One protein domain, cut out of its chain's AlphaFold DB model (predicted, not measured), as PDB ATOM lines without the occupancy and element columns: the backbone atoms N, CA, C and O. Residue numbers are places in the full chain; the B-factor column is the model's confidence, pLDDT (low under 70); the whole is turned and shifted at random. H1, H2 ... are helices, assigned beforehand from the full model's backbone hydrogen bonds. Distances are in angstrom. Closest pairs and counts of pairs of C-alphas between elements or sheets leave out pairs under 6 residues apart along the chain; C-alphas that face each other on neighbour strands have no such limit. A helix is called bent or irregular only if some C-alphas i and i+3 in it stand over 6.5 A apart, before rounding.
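What this domain is: This is residues 245 to 337 of the 648 residues of the protein "Alpha/beta hydrolase" of Cyanobacteria bacterium J007 (UniProt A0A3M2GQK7). Two long helices, H2 and H4, run opposite ways and cross as a long, narrow X, meeting over a short stretch of each. The short helix H1 lies at one end of this rod, near the last residues of H4, and at the far end from H1 the backbone folds back from H2 through a short link, the short helix H3 and a tight link into H4. The printed part has 93 residues with four named helices, H1, H2, H3 and H4 in that order, and no named strand; the class is all helix. The whole is extended, with a radius of gyration of the C-alphas of 19.5 A and spans of 62 by 22 by 22 A.

Where its parts are: Find C-alpha 245 at (-13.819, 16.740, -3.794); there H1 begins, and it holds residues 245 to 252. Past His 253, H2 takes residues 254 to 289 and covers 51.3 A, from C-alpha 254 at (-26.893, 21.379, -4.975) to C-alpha 289 at (-50.207, 52.894, 28.079). H2 is irregular, but only just: C-alphas 281 and 284 are 6.8 A apart. Next comes H3, residues 296 to 301, 9.1 A long. H4 holds residues 305 to 335, covers 44.6 A and ends at C-alpha 335 at (-14.034, 26.831, 0.184).

How they stand to each other: Begin with H1, which meets H2 only through their tight link. Look next at Leu 246 and Ile 335, whose C-alphas, the closest of H1 and H4, are 7.4 A apart; these helices are close but not clearly touching. H2 and H4 touch, with residues 265 to 269 of H2 and 319 to 323 of H4 alone; their closest C-alphas, of Gly 265 and Phe 323, are 7.2 A apart. They run opposite ways at a steep tilt of 37 degrees, only just past shallow. H2 and H3 are close but not clearly touching, with the C-alphas of Ser 288 and Ile 296 closest at 7.1 A, at a steep tilt of 65 degrees. H1 and H3 are apart, and so are H3 and H4. In H1 and H3 every O i to N i+4 pair is within hydrogen-bond range; in H2 it is 29 of 32 and in H4 25 of 27.

The domain as a whole: The C-alphas farthest apart, of Gly 245 and His 291, are 62.3 A from each other, while those of Gly 245 and Val 337 are 10.4 A apart. The printed part has no cut, and no link is long; the link from H2 to H3, six residues, is short. Residues 289 to 295 stand free. The mean pLDDT of the printed part is 74.6; look for values under 70 at residue 280, residues 284 to 285 and residues 287 to 312.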
ATOM      1  N   GLY A 245     -12.815  17.177  -4.766       79.00
ATOM      2  CA  GLY A 245     -13.819  16.740  -3.794       79.00
ATOM      3  C   GLY A 245     -14.778  17.851  -3.356       79.00
ATOM      4  O   GLY A 245     -15.963  17.611  -3.169       79.00
ATOM      5  N   LEU A 246     -14.310  19.098  -3.213       80.88
ATOM      6  CA  LEU A 246     -15.176  20.227  -2.839       80.88
ATOM      7  C   LEU A 246     -16.233  20.506  -3.900       80.88
ATOM      8  O   LEU A 246     -17.409  20.686  -3.566       80.88
ATOM      9  N   TRP A 247     -15.816  20.561  -5.161       83.38
ATOM     10  CA  TRP A 247     -16.696  20.926  -6.263       83.38
ATOM     11  C   TRP A 247     -17.562  19.766  -6.732       83.38
ATOM     12  O   TRP A 247     -18.713  20.013  -7.100       83.38
ATOM     13  N   THR A 248     -17.072  18.523  -6.667       83.38
ATOM     14  CA  THR A 248     -17.881  17.328  -6.938       83.38
ATOM     15  C   THR A 248     -19.005  17.217  -5.915       83.38
ATOM     16  O   THR A 248     -20.166  17.293  -6.323       83.38
ATOM     17  N   ASP A 249     -18.695  17.210  -4.611       81.31
ATOM     18  CA  ASP A 249     -19.692  17.156  -3.527       81.31
ATOM     19  C   ASP A 249     -20.716  18.288  -3.669       81.31
ATOM     20  O   ASP A 249     -21.929  18.093  -3.566       81.31
ATOM     21  N   PHE A 250     -20.228  19.505  -3.929       80.69
ATOM     22  CA  PHE A 250     -21.096  20.660  -4.114       80.69
ATOM     23  C   PHE A 250     -22.015  20.482  -5.322       80.69
ATOM     24  O   PHE A 250     -23.199  20.791  -5.228       80.69
ATOM     25  N   SER A 251     -21.492  19.998  -6.453       83.19
ATOM     26  CA  SER A 251     -22.251  19.816  -7.692       83.19
ATOM     27  C   SER A 251     -23.332  18.745  -7.575       83.19
ATOM     28  O   SER A 251     -24.452  18.969  -8.040       83.19
ATOM     29  N   GLN A 252     -23.038  17.638  -6.894       83.38
ATOM     30  CA  GLN A 252     -23.976  16.536  -6.719       83.38
ATOM     31  C   GLN A 252     -25.065  16.856  -5.693       83.38
ATOM     32  O   GLN A 252     -26.215  16.443  -5.844       83.38
ATOM     33  N   HIS A 253     -24.750  17.664  -4.677       81.88
ATOM     34  CA  HIS A 253     -25.670  17.967  -3.579       81.88
ATOM     35  C   HIS A 253     -26.289  19.371  -3.633       81.88
ATOM     36  O   HIS A 253     -26.868  19.830  -2.644       81.88
ATOM     37  N   ARG A 254     -26.271  20.046  -4.796       82.88
ATOM     38  CA  ARG A 254     -26.893  21.379  -4.975       82.88
ATOM     39  C   ARG A 254     -28.353  21.419  -4.527       82.88
ATOM     40  O   ARG A 254     -28.806  22.427  -3.996       82.88
ATOM     41  N   GLY A 255     -29.089  20.321  -4.703       83.38
ATOM     42  CA  GLY A 255     -30.481  20.218  -4.263       83.38
ATOM     43  C   GLY A 255     -30.655  20.380  -2.749       83.38
ATOM     44  O   GLY A 255     -31.621  21.003  -2.318       83.38
ATOM     45  N   ILE A 256     -29.718  19.869  -1.943       82.19
ATOM     46  CA  ILE A 256     -29.742  20.022  -0.479       82.19
ATOM     47  C   ILE A 256     -29.500  21.483  -0.115       82.19
ATOM     48  O   ILE A 256     -30.251  22.046   0.678       82.19
ATOM     49  N   LEU A 257     -28.507  22.112  -0.750       76.06
ATOM     50  CA  LEU A 257     -28.201  23.520  -0.538       76.06
ATOM     51  C   LEU A 257     -29.408  24.409  -0.850       76.06
ATOM     52  O   LEU A 257     -29.805  25.213  -0.014       76.06
ATOM     53  N   TRP A 258     -30.027  24.246  -2.022       80.88
ATOM     54  CA  TRP A 258     -31.189  25.052  -2.403       80.88
ATOM     55  C   TRP A 258     -32.380  24.836  -1.473       80.88
ATOM     56  O   TRP A 258     -33.023  25.809  -1.086       80.88
ATOM     57  N   LYS A 259     -32.647  23.589  -1.060       83.75
ATOM     58  CA  LYS A 259     -33.704  23.283  -0.086       83.75
ATOM     59  C   LYS A 259     -33.436  23.950   1.259       83.75
ATOM     60  O   LYS A 259     -34.327  24.607   1.785       83.75
ATOM     61  N   PHE A 260     -32.223  23.815   1.792       79.75
ATOM     62  CA  PHE A 260     -31.841  24.422   3.065       79.75
ATOM     63  C   PHE A 260     -31.956  25.948   3.008       79.75
ATOM     64  O   PHE A 260     -32.598  26.554   3.861       79.75
ATOM     65  N   THR A 261     -31.421  26.556   1.948       76.00
ATOM     66  CA  THR A 261     -31.490  27.997   1.697       76.00
ATOM     67  C   THR A 261     -32.934  28.490   1.598       76.00
ATOM     68  O   THR A 261     -33.293  29.487   2.219       76.00
ATOM     69  N   PHE A 262     -33.793  27.782   0.863       81.12
ATOM     70  CA  PHE A 262     -35.197  28.157   0.708       81.12
ATOM     71  C   PHE A 262     -35.983  28.025   2.020       81.12
ATOM     72  O   PHE A 262     -36.715  28.941   2.392       81.12
ATOM     73  N   VAL A 263     -35.806  26.919   2.752       84.69
ATOM     74  CA  VAL A 263     -36.483  26.676   4.036       84.69
ATOM     75  C   VAL A 263     -36.050  27.698   5.084       84.69
ATOM     76  O   VAL A 263     -36.902  28.295   5.741       84.69
ATOM     77  N   LEU A 264     -34.745  27.943   5.219       79.50
ATOM     78  CA  LEU A 264     -34.216  28.889   6.198       79.50
ATOM     79  C   LEU A 264     -34.598  30.333   5.850       79.50
ATOM     80  O   LEU A 264     -35.002  31.083   6.736       79.50
ATOM     81  N   GLY A 265     -34.553  30.702   4.564       76.75
ATOM     82  CA  GLY A 265     -35.023  32.003   4.086       76.75
ATOM     83  C   GLY A 265     -36.519  32.214   4.341       76.75
ATOM     84  O   GLY A 265     -36.920  33.270   4.831       76.75
ATOM     85  N   GLY A 266     -37.344  31.192   4.093       82.50
ATOM     86  CA  GLY A 266     -38.774  31.211   4.411       82.50
ATOM     87  C   GLY A 266     -39.040  31.357   5.910       82.50
ATOM     88  O   GLY A 266     -39.836  32.204   6.314       82.50
ATOM     89  N   PHE A 267     -38.329  30.595   6.748       83.50
ATOM     90  CA  PHE A 267     -38.435  30.690   8.205       83.50
ATOM     91  C   PHE A 267     -38.018  32.071   8.724       83.50
ATOM     92  O   PHE A 267     -38.743  32.666   9.519       83.50
ATOM     93  N   ALA A 268     -36.901  32.617   8.234       77.19
ATOM     94  CA  ALA A 268     -36.448  33.965   8.575       77.19
ATOM     95  C   ALA A 268     -37.474  35.032   8.160       77.19
ATOM     96  O   ALA A 268     -37.751  35.950   8.933       77.19
ATOM     97  N   GLY A 269     -38.093  34.883   6.984       76.81
ATOM     98  CA  GLY A 269     -39.173  35.754   6.523       76.81
ATOM     99  C   GLY A 269     -40.408  35.705   7.430       76.81
ATOM    100  O   GLY A 269     -40.923  36.752   7.830       76.81
ATOM    101  N   ILE A 270     -40.857  34.504   7.813       84.44
ATOM    102  CA  ILE A 270     -42.002  34.316   8.718       84.44
ATOM    103  C   ILE A 270     -41.690  34.886  10.105       84.44
ATOM    104  O   ILE A 270     -42.469  35.684  10.624       84.44
ATOM    105  N   LEU A 271     -40.549  34.522  10.697       81.75
ATOM    106  CA  LEU A 271     -40.160  34.969  12.034       81.75
ATOM    107  C   LEU A 271     -39.966  36.487  12.083       81.75
ATOM    108  O   LEU A 271     -40.469  37.132  13.001       81.75
ATOM    109  N   GLY A 272     -39.309  37.071  11.078       76.31
ATOM    110  CA  GLY A 272     -39.172  38.522  10.949       76.31
ATOM    111  C   GLY A 272     -40.531  39.221  10.875       76.31
ATOM    112  O   GLY A 272     -40.745  40.227  11.551       76.31
ATOM    113  N   THR A 273     -41.483  38.642  10.137       77.94
ATOM    114  CA  THR A 273     -42.863  39.147  10.058       77.94
ATOM    115  C   THR A 273     -43.586  39.033  11.402       77.94
ATOM    116  O   THR A 273     -44.229  39.987  11.832       77.94
ATOM    117  N   LEU A 274     -43.459  37.909  12.110       83.19
ATOM    118  CA  LEU A 274     -44.082  37.705  13.422       83.19
ATOM    119  C   LEU A 274     -43.509  38.641  14.490       83.19
ATOM    120  O   LEU A 274     -44.281  39.241  15.235       83.19
ATOM    121  N   ILE A 275     -42.185  38.810  14.546       81.31
ATOM    122  CA  ILE A 275     -41.528  39.773  15.443       81.31
ATOM    123  C   ILE A 275     -42.032  41.182  15.136       81.31
ATOM    124  O   ILE A 275     -42.384  41.914  16.058       81.31
ATOM    125  N   TRP A 276     -42.135  41.545  13.855       74.19
ATOM    126  CA  TRP A 276     -42.691  42.830  13.444       74.19
ATOM    127  C   TRP A 276     -44.140  43.008  13.923       74.19
ATOM    128  O   TRP A 276     -44.449  44.037  14.528       74.19
ATOM    129  N   ILE A 277     -45.006  42.001  13.739       80.81
ATOM    130  CA  ILE A 277     -46.398  42.015  14.225       80.81
ATOM    131  C   ILE A 277     -46.446  42.133  15.753       80.81
ATOM    132  O   ILE A 277     -47.219  42.937  16.260       80.81
ATOM    133  N   LEU A 278     -45.638  41.376  16.499       81.75
ATOM    134  CA  LEU A 278     -45.618  41.399  17.969       81.75
ATOM    135  C   LEU A 278     -45.138  42.744  18.520       81.75
ATOM    136  O   LEU A 278     -45.762  43.311  19.422       81.75
ATOM    137  N   LEU A 279     -44.056  43.281  17.952       74.12
ATOM    138  CA  LEU A 279     -43.504  44.573  18.350       74.12
ATOM    139  C   LEU A 279     -44.543  45.681  18.130       74.12
ATOM    140  O   LEU A 279     -44.772  46.511  19.009       74.12
ATOM    141  N   LYS A 280     -45.220  45.650  16.975       69.31
ATOM    142  CA  LYS A 280     -46.260  46.607  16.578       69.31
ATOM    143  C   LYS A 280     -47.569  46.460  17.339       69.31
ATOM    144  O   LYS A 280     -48.122  47.458  17.788       69.31
ATOM    145  N   GLY A 281     -48.079  45.240  17.422       75.12
ATOM    146  CA  GLY A 281     -49.420  44.937  17.903       75.12
ATOM    147  C   GLY A 281     -49.526  44.856  19.420       75.12
ATOM    148  O   GLY A 281     -50.607  45.086  19.947       75.12
ATOM    149  N   PHE A 282     -48.427  44.560  20.122       75.88
ATOM    150  CA  PHE A 282     -48.465  44.302  21.564       75.88
ATOM    151  C   PHE A 282     -47.462  45.139  22.357       75.88
ATOM    152  O   PHE A 282     -47.868  45.872  23.257       75.88
ATOM    153  N   ALA A 283     -46.168  45.083  22.024       72.81
ATOM    154  CA  ALA A 283     -45.137  45.743  22.834       72.81
ATOM    155  C   ALA A 283     -45.304  47.273  22.857       72.81
ATOM    156  O   ALA A 283     -45.263  47.895  23.918       72.81
ATOM    157  N   LEU A 284     -45.546  47.879  21.693       64.81
ATOM    158  CA  LEU A 284     -45.698  49.328  21.565       64.81
ATOM    159  C   LEU A 284     -46.978  49.880  22.224       64.81
ATOM    160  O   LEU A 284     -46.864  50.860  22.962       64.81
ATOM    161  N   PRO A 285     -48.170  49.268  22.058       69.06
ATOM    162  CA  PRO A 285     -49.363  49.674  22.801       69.06
ATOM    163  C   PRO A 285     -49.184  49.616  24.322       69.06
ATOM    164  O   PRO A 285     -49.556  50.563  25.013       69.06
ATOM    165  N   ILE A 286     -48.550  48.564  24.850       73.00
ATOM    166  CA  ILE A 286     -48.285  48.419  26.290       73.00
ATOM    167  C   ILE A 286     -47.336  49.518  26.787       73.00
ATOM    168  O   ILE A 286     -47.615  50.162  27.799       73.00
ATOM    169  N   LEU A 287     -46.252  49.785  26.052       65.19
ATOM    170  CA  LEU A 287     -45.312  50.866  26.369       65.19
ATOM    171  C   LEU A 287     -45.975  52.254  26.306       65.19
ATOM    172  O   LEU A 287     -45.652  53.121  27.116       65.19
ATOM    173  N   SER A 288     -46.928  52.457  25.391       63.41
ATOM    174  CA  SER A 288     -47.685  53.710  25.278       63.41
ATOM    175  C   SER A 288     -48.681  53.920  26.427       63.41
ATOM    176  O   SER A 288     -48.866  55.048  26.881       63.41
ATOM    177  N   LEU A 289     -49.261  52.838  26.960       68.69
ATOM    178  CA  LEU A 289     -50.207  52.894  28.079       68.69
ATOM    179  C   LEU A 289     -49.545  53.433  29.357       68.69
ATOM    180  O   LEU A 289     -50.188  54.119  30.149       68.69
ATOM    181  N   GLY A 290     -48.245  53.178  29.533       63.78
ATOM    182  CA  GLY A 290     -47.486  53.570  30.717       63.78
ATOM    183  C   GLY A 290     -47.176  55.065  30.853       63.78
ATOM    184  O   GLY A 290     -46.723  55.450  31.923       63.78
ATOM    185  N   HIS A 291     -47.372  55.900  29.818       59.66
ATOM    186  CA  HIS A 291     -47.078  57.356  29.802       59.66
ATOM    187  C   HIS A 291     -45.671  57.767  30.308       59.66
ATOM    188  O   HIS A 291     -45.378  58.951  30.456       59.66
ATOM    189  N   ALA A 292     -44.779  56.810  30.571       55.78
ATOM    190  CA  ALA A 292     -43.641  57.019  31.459       55.78
ATOM    191  C   ALA A 292     -42.425  57.653  30.772       55.78
ATOM    192  O   ALA A 292     -41.484  58.046  31.459       55.78
ATOM    193  N   ILE A 293     -42.402  57.755  29.436       61.91
ATOM    194  CA  ILE A 293     -41.224  58.240  28.703       61.91
ATOM    195  C   ILE A 293     -41.654  59.121  27.510       61.91
ATOM    196  O   ILE A 293     -42.124  58.595  26.499       61.91
ATOM    197  N   PRO A 294     -41.454  60.453  27.570       62.81
ATOM    198  CA  PRO A 294     -41.792  61.399  26.496       62.81
ATOM    199  C   PRO A 294     -41.167  61.084  25.123       62.81
ATOM    200  O   PRO A 294     -41.721  61.460  24.095       62.81
ATOM    201  N   GLY A 295     -40.054  60.342  25.080       61.84
ATOM    202  CA  GLY A 295     -39.411  59.906  23.831       61.84
ATOM    203  C   GLY A 295     -40.222  58.899  22.998       61.84
ATOM    204  O   GLY A 295     -39.959  58.731  21.809       61.84
ATOM    205  N   ILE A 296     -41.239  58.249  23.578       60.62
ATOM    206  CA  ILE A 296     -42.049  57.223  22.893       60.62
ATOM    207  C   ILE A 296     -43.032  57.846  21.883       60.62
ATOM    208  O   ILE A 296     -43.339  57.228  20.864       60.62
ATOM    209  N   ALA A 297     -43.482  59.088  22.099       59.53
ATOM    210  CA  ALA A 297     -44.402  59.779  21.187       59.53
ATOM    211  C   ALA A 297     -43.768  60.075  19.812       59.53
ATOM    212  O   ALA A 297     -44.434  59.978  18.784       59.53
ATOM    213  N   GLN A 298     -42.462  60.354  19.780       60.19
ATOM    214  CA  GLN A 298     -41.693  60.508  18.540       60.19
ATOM    215  C   GLN A 298     -41.524  59.172  17.803       60.19
ATOM    216  O   GLN A 298     -41.618  59.119  16.577       60.19
ATOM    217  N   LEU A 299     -41.358  58.075  18.552       57.47
ATOM    218  CA  LEU A 299     -41.339  56.724  17.996       57.47
ATOM    219  C   LEU A 299     -42.689  56.374  17.341       57.47
ATOM    220  O   LEU A 299     -42.712  55.754  16.286       57.47
ATOM    221  N   TRP A 300     -43.808  56.806  17.931       60.19
ATOM    222  CA  TRP A 300     -45.169  56.579  17.427       60.19
ATOM    223  C   TRP A 300     -45.454  57.274  16.084       60.19
ATOM    224  O   TRP A 300     -46.146  56.715  15.231       60.19
ATOM    225  N   GLU A 301     -44.889  58.462  15.850       61.84
ATOM    226  CA  GLU A 301     -45.029  59.164  14.568       61.84
ATOM    227  C   GLU A 301     -44.291  58.470  13.418       61.84
ATOM    228  O   GLU A 301     -44.859  58.354  12.329       61.84
ATOM    229  N   TRP A 302     -43.108  57.906  13.687       55.81
ATOM    230  CA  TRP A 302     -42.312  57.094  12.746       55.81
ATOM    231  C   TRP A 302     -43.017  55.789  12.319       55.81
ATOM    232  O   TRP A 302     -42.557  55.029  11.467       55.81
ATOM    233  N   LEU A 303     -44.148  55.480  12.960       55.50
ATOM    234  CA  LEU A 303     -44.852  54.206  12.891       55.50
ATOM    235  C   LEU A 303     -46.241  54.313  12.223       55.50
ATOM    236  O   LEU A 303     -46.975  53.318  12.243       55.50
ATOM    237  N   LYS A 304     -46.580  55.450  11.590       64.56
ATOM    238  CA  LYS A 304     -47.787  55.640  10.749       64.56
ATOM    239  C   LYS A 304     -47.769  54.717   9.513       64.56
ATOM    240  O   LYS A 304     -46.713  54.481   8.931       64.56
ATOM    241  N   PHE A 305     -48.945  54.246   9.069       58.53
ATOM    242  CA  PHE A 305     -49.112  53.176   8.056       58.53
ATOM    243  C   PHE A 305     -48.294  53.383   6.756       58.53
ATOM    244  O   PHE A 305     -47.722  52.441   6.202       58.53
ATOM    245  N   GLY A 306     -48.188  54.635   6.293       63.59
ATOM    246  CA  GLY A 306     -47.423  55.007   5.097       63.59
ATOM    247  C   GLY A 306     -45.899  54.972   5.270       63.59
ATOM    248  O   GLY A 306     -45.190  54.612   4.333       63.59
ATOM    249  N   GLU A 307     -45.378  55.285   6.459       64.38
ATOM    250  CA  GLU A 307     -43.946  55.138   6.764       64.38
ATOM    251  C   GLU A 307     -43.600  53.684   7.085       64.38
ATOM    252  O   GLU A 307     -42.557  53.181   6.675       64.38
ATOM    253  N   THR A 308     -44.527  52.939   7.690       57.97
ATOM    254  CA  THR A 308     -44.334  51.513   7.970       57.97
ATOM    255  C   THR A 308     -44.323  50.634   6.735       57.97
ATOM    256  O   THR A 308     -43.604  49.645   6.738       57.97
ATOM    257  N   ALA A 309     -45.072  50.970   5.681       64.75
ATOM    258  CA  ALA A 309     -44.989  50.248   4.412       64.75
ATOM    259  C   ALA A 309     -43.606  50.426   3.763       64.75
ATOM    260  O   ALA A 309     -43.043  49.468   3.237       64.75
ATOM    261  N   LYS A 310     -43.013  51.624   3.876       69.50
ATOM    262  CA  LYS A 310     -41.634  51.887   3.438       69.50
ATOM    263  C   LYS A 310     -40.625  51.124   4.292       69.50
ATOM    264  O   LYS A 310     -39.746  50.478   3.743       69.50
ATOM    265  N   VAL A 311     -40.788  51.127   5.616       67.62
ATOM    266  CA  VAL A 311     -39.935  50.360   6.537       67.62
ATOM    267  C   VAL A 311     -40.059  48.854   6.284       67.62
ATOM    268  O   VAL A 311     -39.043  48.172   6.245       67.62
ATOM    269  N   ALA A 312     -41.264  48.329   6.047       67.69
ATOM    270  CA  ALA A 312     -41.485  46.928   5.690       67.69
ATOM    271  C   ALA A 312     -40.829  46.571   4.349       67.69
ATOM    272  O   ALA A 312     -40.178  45.535   4.251       67.69
ATOM    273  N   ALA A 313     -40.922  47.450   3.345       73.69
ATOM    274  CA  ALA A 313     -40.206  47.284   2.083       73.69
ATOM    275  C   ALA A 313     -38.679  47.284   2.290       73.69
ATOM    276  O   ALA A 313     -37.994  46.430   1.738       73.69
ATOM    277  N   THR A 314     -38.141  48.172   3.133       77.00
ATOM    278  CA  THR A 314     -36.714  48.183   3.497       77.00
ATOM    279  C   THR A 314     -36.302  46.894   4.215       77.00
ATOM    280  O   THR A 314     -35.286  46.297   3.868       77.00
ATOM    281  N   TRP A 315     -37.102  46.408   5.170       71.06
ATOM    282  CA  TRP A 315     -36.865  45.133   5.856       71.06
ATOM    283  C   TRP A 315     -36.867  43.944   4.897       71.06
ATOM    284  O   TRP A 315     -36.024  43.055   5.024       71.06
ATOM    285  N   TYR A 316     -37.753  43.963   3.901       74.12
ATOM    286  CA  TYR A 316     -37.812  42.949   2.854       74.12
ATOM    287  C   TYR A 316     -36.548  42.917   1.981       74.12
ATOM    288  O   TYR A 316     -36.270  41.891   1.378       74.12
ATOM    289  N   TRP A 317     -35.753  43.991   1.940       77.12
ATOM    290  CA  TRP A 317     -34.446  44.017   1.267       77.12
ATOM    291  C   TRP A 317     -33.274  43.697   2.200       77.12
ATOM    292  O   TRP A 317     -32.322  43.031   1.786       77.12
ATOM    293  N   ILE A 318     -33.339  44.119   3.466       78.44
ATOM    294  CA  ILE A 318     -32.298  43.833   4.465       78.44
ATOM    295  C   ILE A 318     -32.204  42.329   4.731       78.44
ATOM    296  O   ILE A 318     -31.104  41.781   4.703       78.44
ATOM    297  N   VAL A 319     -33.335  41.647   4.953       75.38
ATOM    298  CA  VAL A 319     -33.340  40.222   5.326       75.38
ATOM    299  C   VAL A 319     -32.694  39.341   4.243       75.38
ATOM    300  O   VAL A 319     -31.765  38.610   4.583       75.38
ATOM    301  N   PRO A 320     -33.064  39.432   2.947       75.50
ATOM    302  CA  PRO A 320     -32.382  38.685   1.891       75.50
ATOM    303  C   PRO A 320     -30.912  39.061   1.728       75.50
ATOM    304  O   PRO A 320     -30.105  38.188   1.429       75.50
ATOM    305  N   THR A 321     -30.542  40.328   1.940       79.31
ATOM    306  CA  THR A 321     -29.143  40.772   1.824       79.31
ATOM    307  C   THR A 321     -28.276  40.171   2.928       79.31
ATOM    308  O   THR A 321     -27.223  39.605   2.641       79.31
ATOM    309  N   LEU A 322     -28.730  40.236   4.185       81.19
ATOM    310  CA  LEU A 322     -28.050  39.597   5.316       81.19
ATOM    311  C   LEU A 322     -27.973  38.081   5.127       81.19
ATOM    312  O   LEU A 322     -26.944  37.472   5.402       81.19
ATOM    313  N   PHE A 323     -29.044  37.481   4.611       77.69
ATOM    314  CA  PHE A 323     -29.087  36.057   4.322       77.69
ATOM    315  C   PHE A 323     -28.110  35.657   3.207       77.69
ATOM    316  O   PHE A 323     -27.366  34.692   3.361       77.69
ATOM    317  N   LEU A 324     -28.043  36.429   2.120       79.44
ATOM    318  CA  LEU A 324     -27.078  36.225   1.042       79.44
ATOM    319  C   LEU A 324     -25.644  36.359   1.558       79.44
ATOM    320  O   LEU A 324     -24.810  35.509   1.258       79.44
ATOM    321  N   PHE A 325     -25.366  37.384   2.365       85.00
ATOM    322  CA  PHE A 325     -24.060  37.563   2.992       85.00
ATOM    323  C   PHE A 325     -23.688  36.360   3.867       85.00
ATOM    324  O   PHE A 325     -22.577  35.846   3.769       85.00
ATOM    325  N   TRP A 326     -24.633  35.854   4.662       82.56
ATOM    326  CA  TRP A 326     -24.427  34.668   5.489       82.56
ATOM    327  C   TRP A 326     -24.140  33.409   4.655       82.56
ATOM    328  O   TRP A 326     -23.226  32.658   4.987       82.56
ATOM    329  N   ILE A 327     -24.842  33.203   3.533       80.88
ATOM    330  CA  ILE A 327     -24.564  32.096   2.597       80.88
ATOM    331  C   ILE A 327     -23.162  32.225   2.006       80.88
ATOM    332  O   ILE A 327     -22.413  31.250   1.995       80.88
ATOM    333  N   VAL A 328     -22.799  33.418   1.530       83.31
ATOM    334  CA  VAL A 328     -21.470  33.685   0.962       83.31
ATOM    335  C   VAL A 328     -20.387  33.429   2.005       83.31
ATOM    336  O   VAL A 328     -19.393  32.783   1.691       83.31
ATOM    337  N   MET A 329     -20.595  33.851   3.253       84.00
ATOM    338  CA  MET A 329     -19.679  33.588   4.361       84.00
ATOM    339  C   MET A 329     -19.533  32.082   4.632       84.00
ATOM    340  O   MET A 329     -18.415  31.577   4.699       84.00
ATOM    341  N   MET A 330     -20.642  31.339   4.714       80.69
ATOM    342  CA  MET A 330     -20.625  29.882   4.904       80.69
ATOM    343  C   MET A 330     -19.940  29.147   3.751       80.69
ATOM    344  O   MET A 330     -19.207  28.180   3.961       80.69
ATOM    345  N   HIS A 331     -20.150  29.611   2.521       80.56
ATOM    346  CA  HIS A 331     -19.432  29.107   1.354       80.56
ATOM    347  C   HIS A 331     -17.953  29.456   1.408       80.56
ATOM    348  O   HIS A 331     -17.138  28.592   1.106       80.56
ATOM    349  N   GLY A 332     -17.603  30.655   1.871       83.56
ATOM    350  CA  GLY A 332     -16.227  31.048   2.153       83.56
ATOM    351  C   GLY A 332     -15.549  30.052   3.089       83.56
ATOM    352  O   GLY A 332     -14.534  29.469   2.720       83.56
ATOM    353  N   PHE A 333     -16.152  29.751   4.242       81.94
ATOM    354  CA  PHE A 333     -15.599  28.766   5.181       81.94
ATOM    355  C   PHE A 333     -15.463  27.365   4.581       81.94
ATOM    356  O   PHE A 333     -14.473  26.681   4.839       81.94
ATOM    357  N   ARG A 334     -16.415  26.941   3.744       82.12
ATOM    358  CA  ARG A 334     -16.334  25.648   3.052       82.12
ATOM    359  C   ARG A 334     -15.209  25.620   2.013       82.12
ATOM    360  O   ARG A 334     -14.490  24.631   1.933       82.12
ATOM    361  N   ILE A 335     -15.051  26.692   1.238       84.19
ATOM    362  CA  ILE A 335     -14.034  26.831   0.184       84.19
ATOM    363  C   ILE A 335     -12.624  26.908   0.770       84.19
ATOM    364  O   ILE A 335     -11.674  26.444   0.145       84.19
ATOM    365  N   LEU A 336     -12.497  27.460   1.976       86.00
ATOM    366  CA  LEU A 336     -11.254  27.483   2.736       86.00
ATOM    367  C   LEU A 336     -10.853  26.108   3.280       86.00
ATOM    368  O   LEU A 336      -9.739  25.980   3.766       86.00
ATOM    369  N   VAL A 337     -11.727  25.098   3.235       88.38
ATOM    370  CA  VAL A 337     -11.497  23.693   3.630       88.38
ATOM    371  C   VAL A 337     -10.927  23.435   5.037       88.38
ATOM    372  O   VAL A 337     -10.882  22.283   5.438       88.38
TER     373      VAL A 337